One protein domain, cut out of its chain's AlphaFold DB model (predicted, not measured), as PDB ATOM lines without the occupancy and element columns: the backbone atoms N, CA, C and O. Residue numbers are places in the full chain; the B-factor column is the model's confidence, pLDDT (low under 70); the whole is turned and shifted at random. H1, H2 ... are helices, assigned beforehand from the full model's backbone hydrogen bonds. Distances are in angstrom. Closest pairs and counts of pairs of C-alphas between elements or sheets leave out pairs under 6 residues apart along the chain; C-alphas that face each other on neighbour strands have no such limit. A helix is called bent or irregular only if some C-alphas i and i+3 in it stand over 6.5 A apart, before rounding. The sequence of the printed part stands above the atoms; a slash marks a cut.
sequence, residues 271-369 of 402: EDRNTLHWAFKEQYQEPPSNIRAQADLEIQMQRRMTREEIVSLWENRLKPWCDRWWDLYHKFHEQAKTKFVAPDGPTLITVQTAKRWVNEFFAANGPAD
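Overview. This is residues 271 to 369 of the 402 residues of the protein "Hypothetical protein" of Compsopogon caeruleus (UniProt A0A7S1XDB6). A long bent helix, H3, runs along most of a loose rod, and two shorter helices, H1 and H4, lie over one side of its longer arm H3b. H2 and the shorter arm H3a, joined by a tight link and set loosely at a steep tilt of 63 degrees, make one end of the rod, where residues 298 to 304 stick out, and at the other end, beyond H3b, residues 341 to 346 of the link to H4 stick out. The printed part has 99 residues with four named helices in the order H1, H2, H3, H4 and no named strand: the class is all helix. The whole is loose, with a radius of gyration of the C-alphas of 17.0 A, and spans 57 by 25 by 21 A.

Arrangement. H1, residues 271 to 283, touches H4, residues 351 to 365, and the closest C-alphas, those of Ala 279 and Lys 355, are 5.2 A apart. The two run the same way at a steep tilt of 48 degrees. H3, residues 307 to 339, was assigned as one helix by its hydrogen bonds but is bent: C-alphas 316 and 319 are 6.6 A apart, and its arms H3a, residues 307 to 316, and H3b, residues 319 to 339, stand at a steep tilt of 42 degrees. H1 and H3b are near each other, with 8 pairs of C-alphas within 10 A. H3b and H4 are close but not clearly touching, opposite ways at a steep tilt of 53 degrees; their closest C-alphas, those of Leu 328 and Phe 361, are 7.0 A apart. H2, residues 290 to 301, is close to H3a but not clearly touching, opposite ways at a steep tilt of 63 degrees, with the C-alphas of Ala 293 and Leu 313 closest at 8.0 A. H2 is apart from H1, H3b and H4. Every O i to N i+4 pair is within hydrogen-bond range in H2, H3a, H3b and H4, and 8 of 9 in H1.

Along the chain. H1 begins at C-alpha 271, (174.207, 191.078, 118.482), and is 18.8 A long. H2 is 16.0 A long. H3a is 14.2 A long; H3b, 29.9 A long, ends at C-alpha 339, (169.384, 192.587, 101.476). H4 is 20.9 A long and ends at C-alpha 365, (192.536, 192.173, 100.977).

Size, cuts and confidence. The two C-alphas farthest apart, those of Gln 302 and Pro 343, are 57.7 A apart. The printed part has no cut. The link from H2 to H3 is tight, that from H1 to H2 is short, and that from H3 to H4, 11 residues, is long. Residues 298 to 304, of which 298 to 301 belong to H2, and residues 341 to 346 stand free. The mean pLDDT of the printed part is 76.0, and it is under 70 at residues 287 to 305, 339 to 348 and 368 to 369.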
ATOM      1  N   GLU A 271     173.940 192.493 118.763       82.44
ATOM      2  CA  GLU A 271     174.207 191.078 118.482       82.44
ATOM      3  C   GLU A 271     174.816 190.850 117.089       82.44
ATOM      4  O   GLU A 271     175.787 190.103 116.963       82.44
ATOM      5  N   ASP A 272     174.326 191.550 116.060       83.56
ATOM      6  CA  ASP A 272     174.907 191.534 114.708       83.56
ATOM      7  C   ASP A 272     176.346 192.046 114.720       83.56
ATOM      8  O   ASP A 272     177.244 191.413 114.164       83.56
ATOM      9  N   ARG A 273     176.583 193.188 115.383       81.94
ATOM     10  CA  ARG A 273     177.923 193.783 115.495       81.94
ATOM     11  C   ARG A 273     178.881 192.865 116.244       81.94
ATOM     12  O   ARG A 273     180.015 192.700 115.804       81.94
ATOM     13  N   ASN A 274     178.420 192.222 117.314       84.25
ATOM     14  CA  ASN A 274     179.216 191.263 118.076       84.25
ATOM     15  C   ASN A 274     179.516 189.994 117.265       84.25
ATOM     16  O   ASN A 274     180.650 189.523 117.275       84.25
ATOM     17  N   THR A 275     178.545 189.482 116.507       88.12
ATOM     18  CA  THR A 275     178.715 188.308 115.635       88.12
ATOM     19  C   THR A 275     179.685 188.597 114.489       88.12
ATOM     20  O   THR A 275     180.544 187.773 114.174       88.12
ATOM     21  N   LEU A 276     179.596 189.791 113.900       83.88
ATOM     22  CA  LEU A 276     180.518 190.257 112.872       83.88
ATOM     23  C   LEU A 276     181.950 190.418 113.406       83.88
ATOM     24  O   LEU A 276     182.903 189.956 112.785       83.88
ATOM     25  N   HIS A 277     182.092 191.053 114.571       82.75
ATOM     26  CA  HIS A 277     183.375 191.262 115.238       82.75
ATOM     27  C   HIS A 277     184.022 189.929 115.635       82.75
ATOM     28  O   HIS A 277     185.215 189.734 115.412       82.75
ATOM     29  N   TRP A 278     183.236 188.982 116.150       89.81
ATOM     30  CA  TRP A 278     183.715 187.641 116.471       89.81
ATOM     31  C   TRP A 278     184.209 186.890 115.224       89.81
ATOM     32  O   TRP A 278     185.321 186.370 115.235       89.81
ATOM     33  N   ALA A 279     183.446 186.912 114.124       88.31
ATOM     34  CA  ALA A 279     183.876 186.305 112.862       88.31
ATOM     35  C   ALA A 279     185.147 186.968 112.297       88.31
ATOM     36  O   ALA A 279     186.000 186.284 111.738       88.31
ATOM     37  N   PHE A 280     185.307 188.285 112.469       85.06
ATOM     38  CA  PHE A 280     186.519 188.998 112.061       85.06
ATOM     39  C   PHE A 280     187.746 188.575 112.875       85.06
ATOM     40  O   PHE A 280     188.771 188.259 112.278       85.06
ATOM     41  N   LYS A 281     187.625 188.492 114.208       84.38
ATOM     42  CA  LYS A 281     188.693 188.029 115.116       84.38
ATOM     43  C   LYS A 281     189.131 186.578 114.894       84.38
ATOM     44  O   LYS A 281     190.219 186.203 115.313       84.38
ATOM     45  N   GLU A 282     188.288 185.743 114.290       89.00
ATOM     46  CA  GLU A 282     188.655 184.361 113.961       89.00
ATOM     47  C   GLU A 282     189.611 184.291 112.758       89.00
ATOM     48  O   GLU A 282     190.491 183.434 112.717       89.00
ATOM     49  N   GLN A 283     189.455 185.203 111.791       84.69
ATOM     50  CA  GLN A 283     190.202 185.197 110.529       84.69
ATOM     51  C   GLN A 283     191.375 186.194 110.514       84.69
ATOM     52  O   GLN A 283     192.383 185.972 109.839       84.69
ATOM     53  N   TYR A 284     191.250 187.293 111.253       79.19
ATOM     54  CA  TYR A 284     192.294 188.283 111.467       79.19
ATOM     55  C   TYR A 284     192.816 188.152 112.892       79.19
ATOM     56  O   TYR A 284     192.023 188.120 113.830       79.19
ATOM     57  N   GLN A 285     194.144 188.119 113.055       78.12
ATOM     58  CA  GLN A 285     194.747 188.184 114.386       78.12
ATOM     59  C   GLN A 285     194.181 189.388 115.144       78.12
ATOM     60  O   GLN A 285     193.971 190.458 114.554       78.12
ATOM     61  N   GLU A 286     193.919 189.207 116.441       70.75
ATOM     62  CA  GLU A 286     193.528 190.329 117.287       70.75
ATOM     63  C   GLU A 286     194.573 191.437 117.133       70.75
ATOM     64  O   GLU A 286     195.774 191.143 117.177       70.75
ATOM     65  N   PRO A 287     194.151 192.700 116.943       62.84
ATOM     66  CA  PRO A 287     195.107 193.787 116.907       62.84
ATOM     67  C   PRO A 287     195.861 193.757 118.235       62.84
ATOM     68  O   PRO A 287     195.238 193.491 119.276       62.84
ATOM     69  N   PRO A 288     197.168 194.059 118.250       60.94
ATOM     70  CA  PRO A 288     197.807 194.380 119.509       60.94
ATOM     71  C   PRO A 288     196.986 195.531 120.106       60.94
ATOM     72  O   PRO A 288     196.861 196.595 119.498       60.94
ATOM     73  N   SER A 289     196.311 195.272 121.236       64.88
ATOM     74  CA  SER A 289     195.448 196.269 121.884       64.88
ATOM     75  C   SER A 289     196.257 197.542 122.100       64.88
ATOM     76  O   SER A 289     197.467 197.438 122.219       64.88
ATOM     77  N   ASN A 290     195.662 198.734 122.177       60.84
ATOM     78  CA  ASN A 290     196.487 199.953 122.235       60.84
ATOM     79  C   ASN A 290     197.536 199.892 123.375       60.84
ATOM     80  O   ASN A 290     198.699 200.207 123.166       60.84
ATOM     81  N   ILE A 291     197.151 199.302 124.516       60.06
ATOM     82  CA  ILE A 291     198.022 198.967 125.657       60.06
ATOM     83  C   ILE A 291     199.086 197.906 125.320       60.06
ATOM     84  O   ILE A 291     200.199 198.010 125.809       60.06
ATOM     85  N   ARG A 292     198.777 196.875 124.524       64.88
ATOM     86  CA  ARG A 292     199.729 195.825 124.122       64.88
ATOM     87  C   ARG A 292     200.646 196.261 122.979       64.88
ATOM     88  O   ARG A 292     201.817 195.943 123.025       64.88
ATOM     89  N   ALA A 293     200.160 197.030 122.007       64.31
ATOM     90  CA  ALA A 293     200.983 197.669 120.984       64.31
ATOM     91  C   ALA A 293     201.966 198.651 121.629       64.31
ATOM     92  O   ALA A 293     203.151 198.623 121.314       64.31
ATOM     93  N   GLN A 294     201.474 199.456 122.577       59.22
ATOM     94  CA  GLN A 294     202.290 200.310 123.431       59.22
ATOM     95  C   GLN A 294     203.275 199.485 124.265       59.22
ATOM     96  O   GLN A 294     204.461 199.763 124.196       59.22
ATOM     97  N   ALA A 295     202.833 198.457 124.997       66.56
ATOM     98  CA  ALA A 295     203.705 197.660 125.862       66.56
ATOM     99  C   ALA A 295     204.750 196.849 125.083       66.56
ATOM    100  O   ALA A 295     205.899 196.809 125.499       66.56
ATOM    101  N   ASP A 296     204.398 196.242 123.949       65.06
ATOM    102  CA  ASP A 296     205.346 195.526 123.091       65.06
ATOM    103  C   ASP A 296     206.408 196.505 122.548       65.06
ATOM    104  O   ASP A 296     207.587 196.154 122.499       65.06
ATOM    105  N   LEU A 297     206.031 197.753 122.225       61.94
ATOM    106  CA  LEU A 297     206.988 198.789 121.818       61.94
ATOM    107  C   LEU A 297     207.798 199.351 123.004       61.94
ATOM    108  O   LEU A 297     209.001 199.528 122.876       61.94
ATOM    109  N   GLU A 298     207.197 199.566 124.177       59.97
ATOM    110  CA  GLU A 298     207.885 199.984 125.412       59.97
ATOM    111  C   GLU A 298     208.872 198.915 125.907       59.97
ATOM    112  O   GLU A 298     209.950 199.251 126.395       59.97
ATOM    113  N   ILE A 299     208.550 197.628 125.745       68.25
ATOM    114  CA  ILE A 299     209.438 196.497 126.045       68.25
ATOM    115  C   ILE A 299     210.590 196.435 125.032       68.25
ATOM    116  O   ILE A 299     211.725 196.176 125.432       68.25
ATOM    117  N   GLN A 300     210.326 196.708 123.747       60.47
ATOM    118  CA  GLN A 300     211.365 196.807 122.714       60.47
ATOM    119  C   GLN A 300     212.270 198.045 122.889       60.47
ATOM    120  O   GLN A 300     213.468 197.947 122.640       60.47
ATOM    121  N   MET A 301     211.732 199.179 123.355       53.88
ATOM    122  CA  MET A 301     212.436 200.474 123.429       53.88
ATOM    123  C   MET A 301     213.008 200.828 124.815       53.88
ATOM    124  O   MET A 301     213.868 201.702 124.922       53.88
ATOM    125  N   GLN A 302     212.524 200.201 125.893       45.94
ATOM    126  CA  GLN A 302     212.878 200.461 127.304       45.94
ATOM    127  C   GLN A 302     212.828 201.942 127.757       45.94
ATOM    128  O   GLN A 302     213.436 202.308 128.768       45.94
ATOM    129  N   ARG A 303     212.130 202.823 127.028       55.66
ATOM    130  CA  ARG A 303     212.131 204.280 127.252       55.66
ATOM    131  C   ARG A 303     210.770 204.915 126.968       55.66
ATOM    132  O   ARG A 303     209.900 204.315 126.347       55.66
ATOM    133  N   ARG A 304     210.606 206.160 127.436       62.69
ATOM    134  CA  ARG A 304     209.467 207.024 127.086       62.69
ATOM    135  C   ARG A 304     209.456 207.241 125.572       62.69
ATOM    136  O   ARG A 304     210.414 207.818 125.066       62.69
ATOM    137  N   MET A 305     208.380 206.841 124.898       68.19
ATOM    138  CA  MET A 305     208.179 207.172 123.488       68.19
ATOM    139  C   MET A 305     208.085 208.687 123.276       68.19
ATOM    140  O   MET A 305     207.427 209.409 124.030       68.19
ATOM    141  N   THR A 306     208.710 209.142 122.201       81.75
ATOM    142  CA  THR A 306     208.529 210.459 121.597       81.75
ATOM    143  C   THR A 306     207.180 210.558 120.871       81.75
ATOM    144  O   THR A 306     206.530 209.558 120.556       81.75
ATOM    145  N   ARG A 307     206.748 211.791 120.559       76.94
ATOM    146  CA  ARG A 307     205.541 212.053 119.749       76.94
ATOM    147  C   ARG A 307     205.627 211.374 118.375       76.94
ATOM    148  O   ARG A 307     204.622 210.866 117.889       76.94
ATOM    149  N   GLU A 308     206.817 211.349 117.782       82.25
ATOM    150  CA  GLU A 308     207.102 210.779 116.462       82.25
ATOM    151  C   GLU A 308     206.963 209.251 116.451       82.25
ATOM    152  O   GLU A 308     206.323 208.702 115.557       82.25
ATOM    153  N   GLU A 309     207.456 208.563 117.485       77.69
ATOM    154  CA  GLU A 309     207.292 207.110 117.634       77.69
ATOM    155  C   GLU A 309     205.821 206.712 117.830       77.69
ATOM    156  O   GLU A 309     205.371 205.731 117.240       77.69
ATOM    157  N   ILE A 310     205.040 207.495 118.587       74.94
ATOM    158  CA  ILE A 310     203.594 207.262 118.757       74.94
ATOM    159  C   ILE A 310     202.847 207.459 117.429       74.94
ATOM    160  O   ILE A 310     201.966 206.662 117.097       74.94
ATOM    161  N   VAL A 311     203.197 208.492 116.653       80.88
ATOM    162  CA  VAL A 311     202.621 208.720 115.316       80.88
ATOM    163  C   VAL A 311     203.001 207.582 114.367       80.88
ATOM    164  O   VAL A 311     202.118 207.036 113.715       80.88
ATOM    165  N   SER A 312     204.263 207.145 114.358       79.88
ATOM    166  CA  SER A 312     204.721 206.001 113.559       79.88
ATOM    167  C   SER A 312     204.009 204.697 113.942       79.88
ATOM    168  O   SER A 312     203.549 203.963 113.068       79.88
ATOM    169  N   LEU A 313     203.830 204.417 115.239       77.12
ATOM    170  CA  LEU A 313     203.068 203.261 115.730       77.12
ATOM    171  C   LEU A 313     201.610 203.330 115.250       77.12
ATOM    172  O   LEU A 313     201.070 202.335 114.752       77.12
ATOM    173  N   TRP A 314     200.981 204.504 115.346       79.44
ATOM    174  CA  TRP A 314     199.631 204.713 114.833       79.44
ATOM    175  C   TRP A 314     199.552 204.477 113.321       79.44
ATOM    176  O   TRP A 314     198.756 203.649 112.888       79.44
ATOM    177  N   GLU A 315     200.374 205.154 112.523       83.19
ATOM    178  CA  GLU A 315     200.302 205.123 111.059       83.19
ATOM    179  C   GLU A 315     200.687 203.763 110.464       83.19
ATOM    180  O   GLU A 315     200.028 203.313 109.527       83.19
ATOM    181  N   ASN A 316     201.686 203.081 111.036       79.19
ATOM    182  CA  ASN A 316     202.224 201.835 110.488       79.19
ATOM    183  C   ASN A 316     201.573 200.564 111.059       79.19
ATOM    184  O   ASN A 316     201.505 199.559 110.354       79.19
ATOM    185  N   ARG A 317     201.082 200.569 112.313       74.81
ATOM    186  CA  ARG A 317     200.485 199.369 112.944       74.81
ATOM    187  C   ARG A 317     198.981 199.459 113.172       74.81
ATOM    188  O   ARG A 317     198.257 198.549 112.774       74.81
ATOM    189  N   LEU A 318     198.492 200.518 113.819       77.50
ATOM    190  CA  LEU A 318     197.081 200.591 114.235       77.50
ATOM    191  C   LEU A 318     196.154 201.031 113.097       77.50
ATOM    192  O   LEU A 318     195.133 200.390 112.847       77.50
ATOM    193  N   LYS A 319     196.522 202.089 112.372       82.38
ATOM    194  CA  LYS A 319     195.719 202.682 111.301       82.38
ATOM    195  C   LYS A 319     195.380 201.682 110.183       82.38
ATOM    196  O   LYS A 319     194.197 201.597 109.862       82.38
ATOM    197  N   PRO A 320     196.308 200.862 109.639       81.19
ATOM    198  CA  PRO A 320     195.966 199.901 108.587       81.19
ATOM    199  C   PRO A 320     194.965 198.836 109.055       81.19
ATOM    200  O   PRO A 320     194.126 198.386 108.275       81.19
ATOM    201  N   TRP A 321     195.017 198.447 110.335       78.00
ATOM    202  CA  TRP A 321     194.047 197.526 110.928       78.00
ATOM    203  C   TRP A 321     192.678 198.196 111.116       78.00
ATOM    204  O   TRP A 321     191.656 197.628 110.726       78.00
ATOM    205  N   CYS A 322     192.650 199.425 111.648       80.44
ATOM    206  CA  CYS A 322     191.426 200.211 111.816       80.44
ATOM    207  C   CYS A 322     190.728 200.491 110.479       80.44
ATOM    208  O   CYS A 322     189.518 200.288 110.385       80.44
ATOM    209  N   ASP A 323     191.477 200.886 109.448       84.75
ATOM    210  CA  ASP A 323     190.955 201.143 108.102       84.75
ATOM    211  C   ASP A 323     190.345 199.863 107.498       84.75
ATOM    212  O   ASP A 323     189.211 199.882 107.023       84.75
ATOM    213  N   ARG A 324     191.030 198.711 107.605       80.50
ATOM    214  CA  ARG A 324     190.507 197.412 107.130       80.50
ATOM    215  C   ARG A 324     189.234 196.980 107.864       80.50
ATOM    216  O   ARG A 324     188.310 196.478 107.225       80.50
ATOM    217  N   TRP A 325     189.162 197.168 109.183       79.19
ATOM    218  CA  TRP A 325     187.941 196.912 109.958       79.19
ATOM    219  C   TRP A 325     186.796 197.847 109.538       79.19
ATOM    220  O   TRP A 325     185.646 197.416 109.426       79.19
ATOM    221  N   TRP A 326     187.104 199.112 109.254       83.12
ATOM    222  CA  TRP A 326     186.128 200.103 108.807       83.12
ATOM    223  C   TRP A 326     185.583 199.797 107.403       83.12
ATOM    224  O   TRP A 326     184.367 199.808 107.204       83.12
ATOM    225  N   ASP A 327     186.447 199.419 106.458       84.12
ATOM    226  CA  ASP A 327     186.072 198.980 105.106       84.12
ATOM    227  C   ASP A 327     185.191 197.728 105.119       84.12
ATOM    228  O   ASP A 327     184.213 197.625 104.371       84.12
ATOM    229  N   LEU A 328     185.533 196.764 105.978       82.06
ATOM    230  CA  LEU A 328     184.739 195.567 106.219       82.06
ATOM    231  C   LEU A 328     183.342 195.942 106.740       82.06
ATOM    232  O   LEU A 328     182.329 195.531 106.166       82.06
ATOM    233  N   TYR A 329     183.287 196.755 107.798       82.25
ATOM    234  CA  TYR A 329     182.044 197.225 108.403       82.25
ATOM    235  C   TYR A 329     181.163 197.970 107.389       82.25
ATOM    236  O   TYR A 329     179.967 197.691 107.289       82.25
ATOM    237  N   HIS A 330     181.749 198.851 106.571       83.38
ATOM    238  CA  HIS A 330     181.038 199.553 105.502       83.38
ATOM    239  C   HIS A 330     180.496 198.607 104.429       83.38
ATOM    240  O   HIS A 330     179.312 198.694 104.097       83.38
ATOM    241  N   LYS A 331     181.307 197.666 103.923       80.06
ATOM    242  CA  LYS A 331     180.852 196.669 102.937       80.06
ATOM    243  C   LYS A 331     179.659 195.868 103.458       80.06
ATOM    244  O   LYS A 331     178.726 195.607 102.697       80.06
ATOM    245  N   PHE A 332     179.630 195.523 104.745       81.56
ATOM    246  CA  PHE A 332     178.481 194.831 105.333       81.56
ATOM    247  C   PHE A 332     177.295 195.731 105.611       81.56
ATOM    248  O   PHE A 332     176.167 195.283 105.434       81.56
ATOM    249  N   HIS A 333     177.509 196.993 105.972       79.56
ATOM    250  CA  HIS A 333     176.412 197.937 106.113       79.56
ATOM    251  C   HIS A 333     175.697 198.170 104.769       79.56
ATOM    252  O   HIS A 333     174.468 198.145 104.727       79.56
ATOM    253  N   GLU A 334     176.428 198.263 103.653       81.94
ATOM    254  CA  GLU A 334     175.835 198.332 102.306       81.94
ATOM    255  C   GLU A 334     175.167 197.013 101.869       81.94
ATOM    256  O   GLU A 334     174.059 197.024 101.319       81.94
ATOM    257  N   GLN A 335     175.764 195.849 102.165       77.25
ATOM    258  CA  GLN A 335     175.095 194.560 101.923       77.25
ATOM    259  C   GLN A 335     173.829 194.378 102.774       77.25
ATOM    260  O   GLN A 335     172.864 193.776 102.311       77.25
ATOM    261  N   ALA A 336     173.803 194.906 103.997       71.31
ATOM    262  CA  ALA A 336     172.633 194.860 104.860       71.31
ATOM    263  C   ALA A 336     171.516 195.776 104.343       71.31
ATOM    264  O   ALA A 336     170.386 195.316 104.197       71.31
ATOM    265  N   LYS A 337     171.834 197.024 103.965       73.69
ATOM    266  CA  LYS A 337     170.878 197.954 103.331       73.69
ATOM    267  C   LYS A 337     170.206 197.360 102.091       73.69
ATOM    268  O   LYS A 337     169.024 197.588 101.871       73.69
ATOM    269  N   THR A 338     170.957 196.609 101.282       73.38
ATOM    270  CA  THR A 338     170.452 196.023 100.028       73.38
ATOM    271  C   THR A 338     169.693 194.707 100.215       73.38
ATOM    272  O   THR A 338     168.816 194.410  99.409       73.38
ATOM    273  N   LYS A 339     169.995 193.916 101.257       64.75
ATOM    274  CA  LYS A 339     169.384 192.587 101.476       64.75
ATOM    275  C   LYS A 339     168.272 192.557 102.528       64.75
ATOM    276  O   LYS A 339     167.424 191.676 102.454       64.75
ATOM    277  N   PHE A 340     168.240 193.496 103.474       61.09
ATOM    278  CA  PHE A 340     167.252 193.521 104.562       61.09
ATOM    279  C   PHE A 340     166.081 194.487 104.315       61.09
ATOM    280  O   PHE A 340     165.550 195.087 105.244       61.09
ATOM    281  N   VAL A 341     165.613 194.590 103.068       56.03
ATOM    282  CA  VAL A 341     164.308 195.204 102.750       56.03
ATOM    283  C   VAL A 341     163.196 194.152 102.901       56.03
ATOM    284  O   VAL A 341     162.457 193.849 101.968       56.03
ATOM    285  N   ALA A 342     163.108 193.557 104.092       51.50
ATOM    286  CA  ALA A 342     162.007 192.697 104.518       51.50
ATOM    287  C   ALA A 342     161.284 193.426 105.668       51.50
ATOM    288  O   ALA A 342     161.922 193.631 106.700       51.50
ATOM    289  N   PRO A 343     160.011 193.851 105.516       54.91
ATOM    290  CA  PRO A 343     159.400 194.841 106.413       54.91
ATOM    291  C   PRO A 343     159.411 194.512 107.915       54.91
ATOM    292  O   PRO A 343     159.565 195.428 108.717       54.91
ATOM    293  N   ASP A 344     159.286 193.232 108.285       56.38
ATOM    294  CA  ASP A 344     158.989 192.806 109.666       56.38
ATOM    295  C   ASP A 344     159.920 191.691 110.203       56.38
ATOM    296  O   ASP A 344     159.608 191.024 111.190       56.38
ATOM    297  N   GLY A 345     161.059 191.434 109.549       57.34
ATOM    298  CA  GLY A 345     161.994 190.374 109.949       57.34
ATOM    299  C   GLY A 345     163.147 190.890 110.822       57.34
ATOM    300  O   GLY A 345     163.817 191.833 110.401       57.34
ATOM    301  N   PRO A 346     163.465 190.275 111.984       57.25
ATOM    302  CA  PRO A 346     164.686 190.611 112.710       57.25
ATOM    303  C   PRO A 346     165.902 190.276 111.843       57.25
ATOM    304  O   PRO A 346     166.096 189.131 111.425       57.25
ATOM    305  N   THR A 347     166.730 191.284 111.573       58.75
ATOM    306  CA  THR A 347     167.982 191.129 110.836       58.75
ATOM    307  C   THR A 347     168.984 190.381 111.707       58.75
ATOM    308  O   THR A 347     169.739 191.000 112.437       58.75
ATOM    309  N   LEU A 348     168.969 189.052 111.670       68.00
ATOM    310  CA  LEU A 348     169.986 188.227 112.316       68.00
ATOM    311  C   LEU A 348     171.031 187.838 111.273       68.00
ATOM    312  O   LEU A 348     170.817 186.918 110.475       68.00
ATOM    313  N   ILE A 349     172.180 188.520 111.277       79.94
ATOM    314  CA  ILE A 349     173.364 188.009 110.583       79.94
ATOM    315  C   ILE A 349     173.737 186.685 111.252       79.94
ATOM    316  O   ILE A 349     174.263 186.645 112.362       79.94
ATOM    317  N   THR A 350     173.485 185.574 110.562       86.81
ATOM    318  CA  THR A 350     173.907 184.267 111.064       86.81
ATOM    319  C   THR A 350     175.431 184.194 111.108       86.81
ATOM    320  O   THR A 350     176.116 184.684 110.208       86.81
ATOM    321  N   VAL A 351     175.973 183.511 112.120       86.44
ATOM    322  CA  VAL A 351     177.423 183.311 112.298       86.44
ATOM    323  C   VAL A 351     178.089 182.793 111.014       86.44
ATOM    324  O   VAL A 351     179.152 183.266 110.626       86.44
ATOM    325  N   GLN A 352     177.438 181.870 110.298       89.12
ATOM    326  CA  GLN A 352     177.927 181.347 109.015       89.12
ATOM    327  C   GLN A 352     177.985 182.414 107.910       89.12
ATOM    328  O   GLN A 352     178.922 182.420 107.112       89.12
ATOM    329  N   THR A 353     177.011 183.330 107.871       87.69
ATOM    330  CA  THR A 353     177.005 184.456 106.927       87.69
ATOM    331  C   THR A 353     178.160 185.402 107.227       87.69
ATOM    332  O   THR A 353     178.918 185.707 106.309       87.69
ATOM    333  N   ALA A 354     178.353 185.777 108.499       88.62
ATOM    334  CA  ALA A 354     179.479 186.604 108.935       88.62
ATOM    335  C   ALA A 354     180.836 185.960 108.598       88.62
ATOM    336  O   ALA A 354     181.683 186.620 108.003       88.62
ATOM    337  N   LYS A 355     181.028 184.661 108.882       90.81
ATOM    338  CA  LYS A 355     182.264 183.937 108.523       90.81
ATOM    339  C   LYS A 355     182.534 183.938 107.020       90.81
ATOM    340  O   LYS A 355     183.628 184.302 106.604       90.81
ATOM    341  N   ARG A 356     181.551 183.562 106.188       92.00
ATOM    342  CA  ARG A 356     181.708 183.567 104.718       92.00
ATOM    343  C   ARG A 356     182.136 184.950 104.226       92.00
ATOM    344  O   ARG A 356     183.075 185.065 103.451       92.00
ATOM    345  N   TRP A 357     181.450 185.978 104.702       87.81
ATOM    346  CA  TRP A 357     181.694 187.370 104.358       87.81
ATOM    347  C   TRP A 357     183.077 187.880 104.785       87.81
ATOM    348  O   TRP A 357     183.751 188.557 104.009       87.81
ATOM    349  N   VAL A 358     183.531 187.538 105.993       90.12
ATOM    350  CA  VAL A 358     184.893 187.837 106.453       90.12
ATOM    351  C   VAL A 358     185.926 187.093 105.605       90.12
ATOM    352  O   VAL A 358     186.936 187.686 105.242       90.12
ATOM    353  N   ASN A 359     185.660 185.846 105.208       91.00
ATOM    354  CA  ASN A 359     186.554 185.069 104.344       91.00
ATOM    355  C   ASN A 359     186.629 185.636 102.916       91.00
ATOM    356  O   ASN A 359     187.717 185.712 102.353       91.00
ATOM    357  N   GLU A 360     185.507 186.084 102.344       89.69
ATOM    358  CA  GLU A 360     185.462 186.817 101.067       89.69
ATOM    359  C   GLU A 360     186.291 188.113 101.148       89.69
ATOM    360  O   GLU A 360     187.078 188.412 100.250       89.69
ATOM    361  N   PHE A 361     186.179 188.860 102.252       89.62
ATOM    362  CA  PHE A 361     186.979 190.063 102.483       89.62
ATOM    363  C   PHE A 361     188.470 189.745 102.707       89.62
ATOM    364  O   PHE A 361     189.326 190.437 102.159       89.62
ATOM    365  N   PHE A 362     188.805 188.684 103.442       88.75
ATOM    366  CA  PHE A 362     190.187 188.243 103.646       88.75
ATOM    367  C   PHE A 362     190.835 187.778 102.339       88.75
ATOM    368  O   PHE A 362     191.970 188.150 102.055       88.75
ATOM    369  N   ALA A 363     190.107 187.045 101.495       89.19
ATOM    370  CA  ALA A 363     190.585 186.651 100.173       89.19
ATOM    371  C   ALA A 363     190.855 187.861  99.256       89.19
ATOM    372  O   ALA A 363     191.776 187.813  98.445       89.19
ATOM    373  N   ALA A 364     190.084 188.945  99.396       85.38
ATOM    374  CA  ALA A 364     190.237 190.157  98.589       85.38
ATOM    375  C   ALA A 364     191.342 191.116  99.075       85.38
ATOM    376  O   ALA A 364     191.939 191.805  98.253       85.38
ATOM    377  N   ASN A 365     191.603 191.194 100.387       84.56
ATOM    378  CA  ASN A 365     192.536 192.173 100.977       84.56
ATOM    379  C   ASN A 365     193.788 191.537 101.617       84.56
ATOM    380  O   ASN A 365     194.662 192.253 102.109       84.56
ATOM    381  N   GLY A 366     193.869 190.206 101.676       88.06
ATOM    382  CA  GLY A 366     194.932 189.482 102.371       88.06
ATOM    383  C   GLY A 366     194.906 189.642 103.902       88.06
ATOM    384  O   GLY A 366     193.975 190.243 104.464       88.06
ATOM    385  N   PRO A 367     195.937 189.119 104.598       83.62
ATOM    386  CA  PRO A 367     196.109 189.330 106.032       83.62
ATOM    387  C   PRO A 367     196.262 190.822 106.349       83.62
ATOM    388  O   PRO A 367     196.821 191.581 105.561       83.62
ATOM    389  N   ALA A 368     195.763 191.241 107.516       67.12
ATOM    390  CA  ALA A 368     195.911 192.621 107.991       67.12
ATOM    391  C   ALA A 368     197.275 192.902 108.626       67.12
ATOM    392  O   ALA A 368     197.495 194.035 109.035       67.12
ATOM    393  N   ASP A 369     198.137 191.891 108.749       68.94
ATOM    394  CA  ASP A 369     199.414 191.990 109.445       68.94
ATOM    395  C   ASP A 369     200.372 192.939 108.704       68.94
ATOM    396  O   ASP A 369     200.866 192.578 107.632       68.94
TER     397      ASP A 369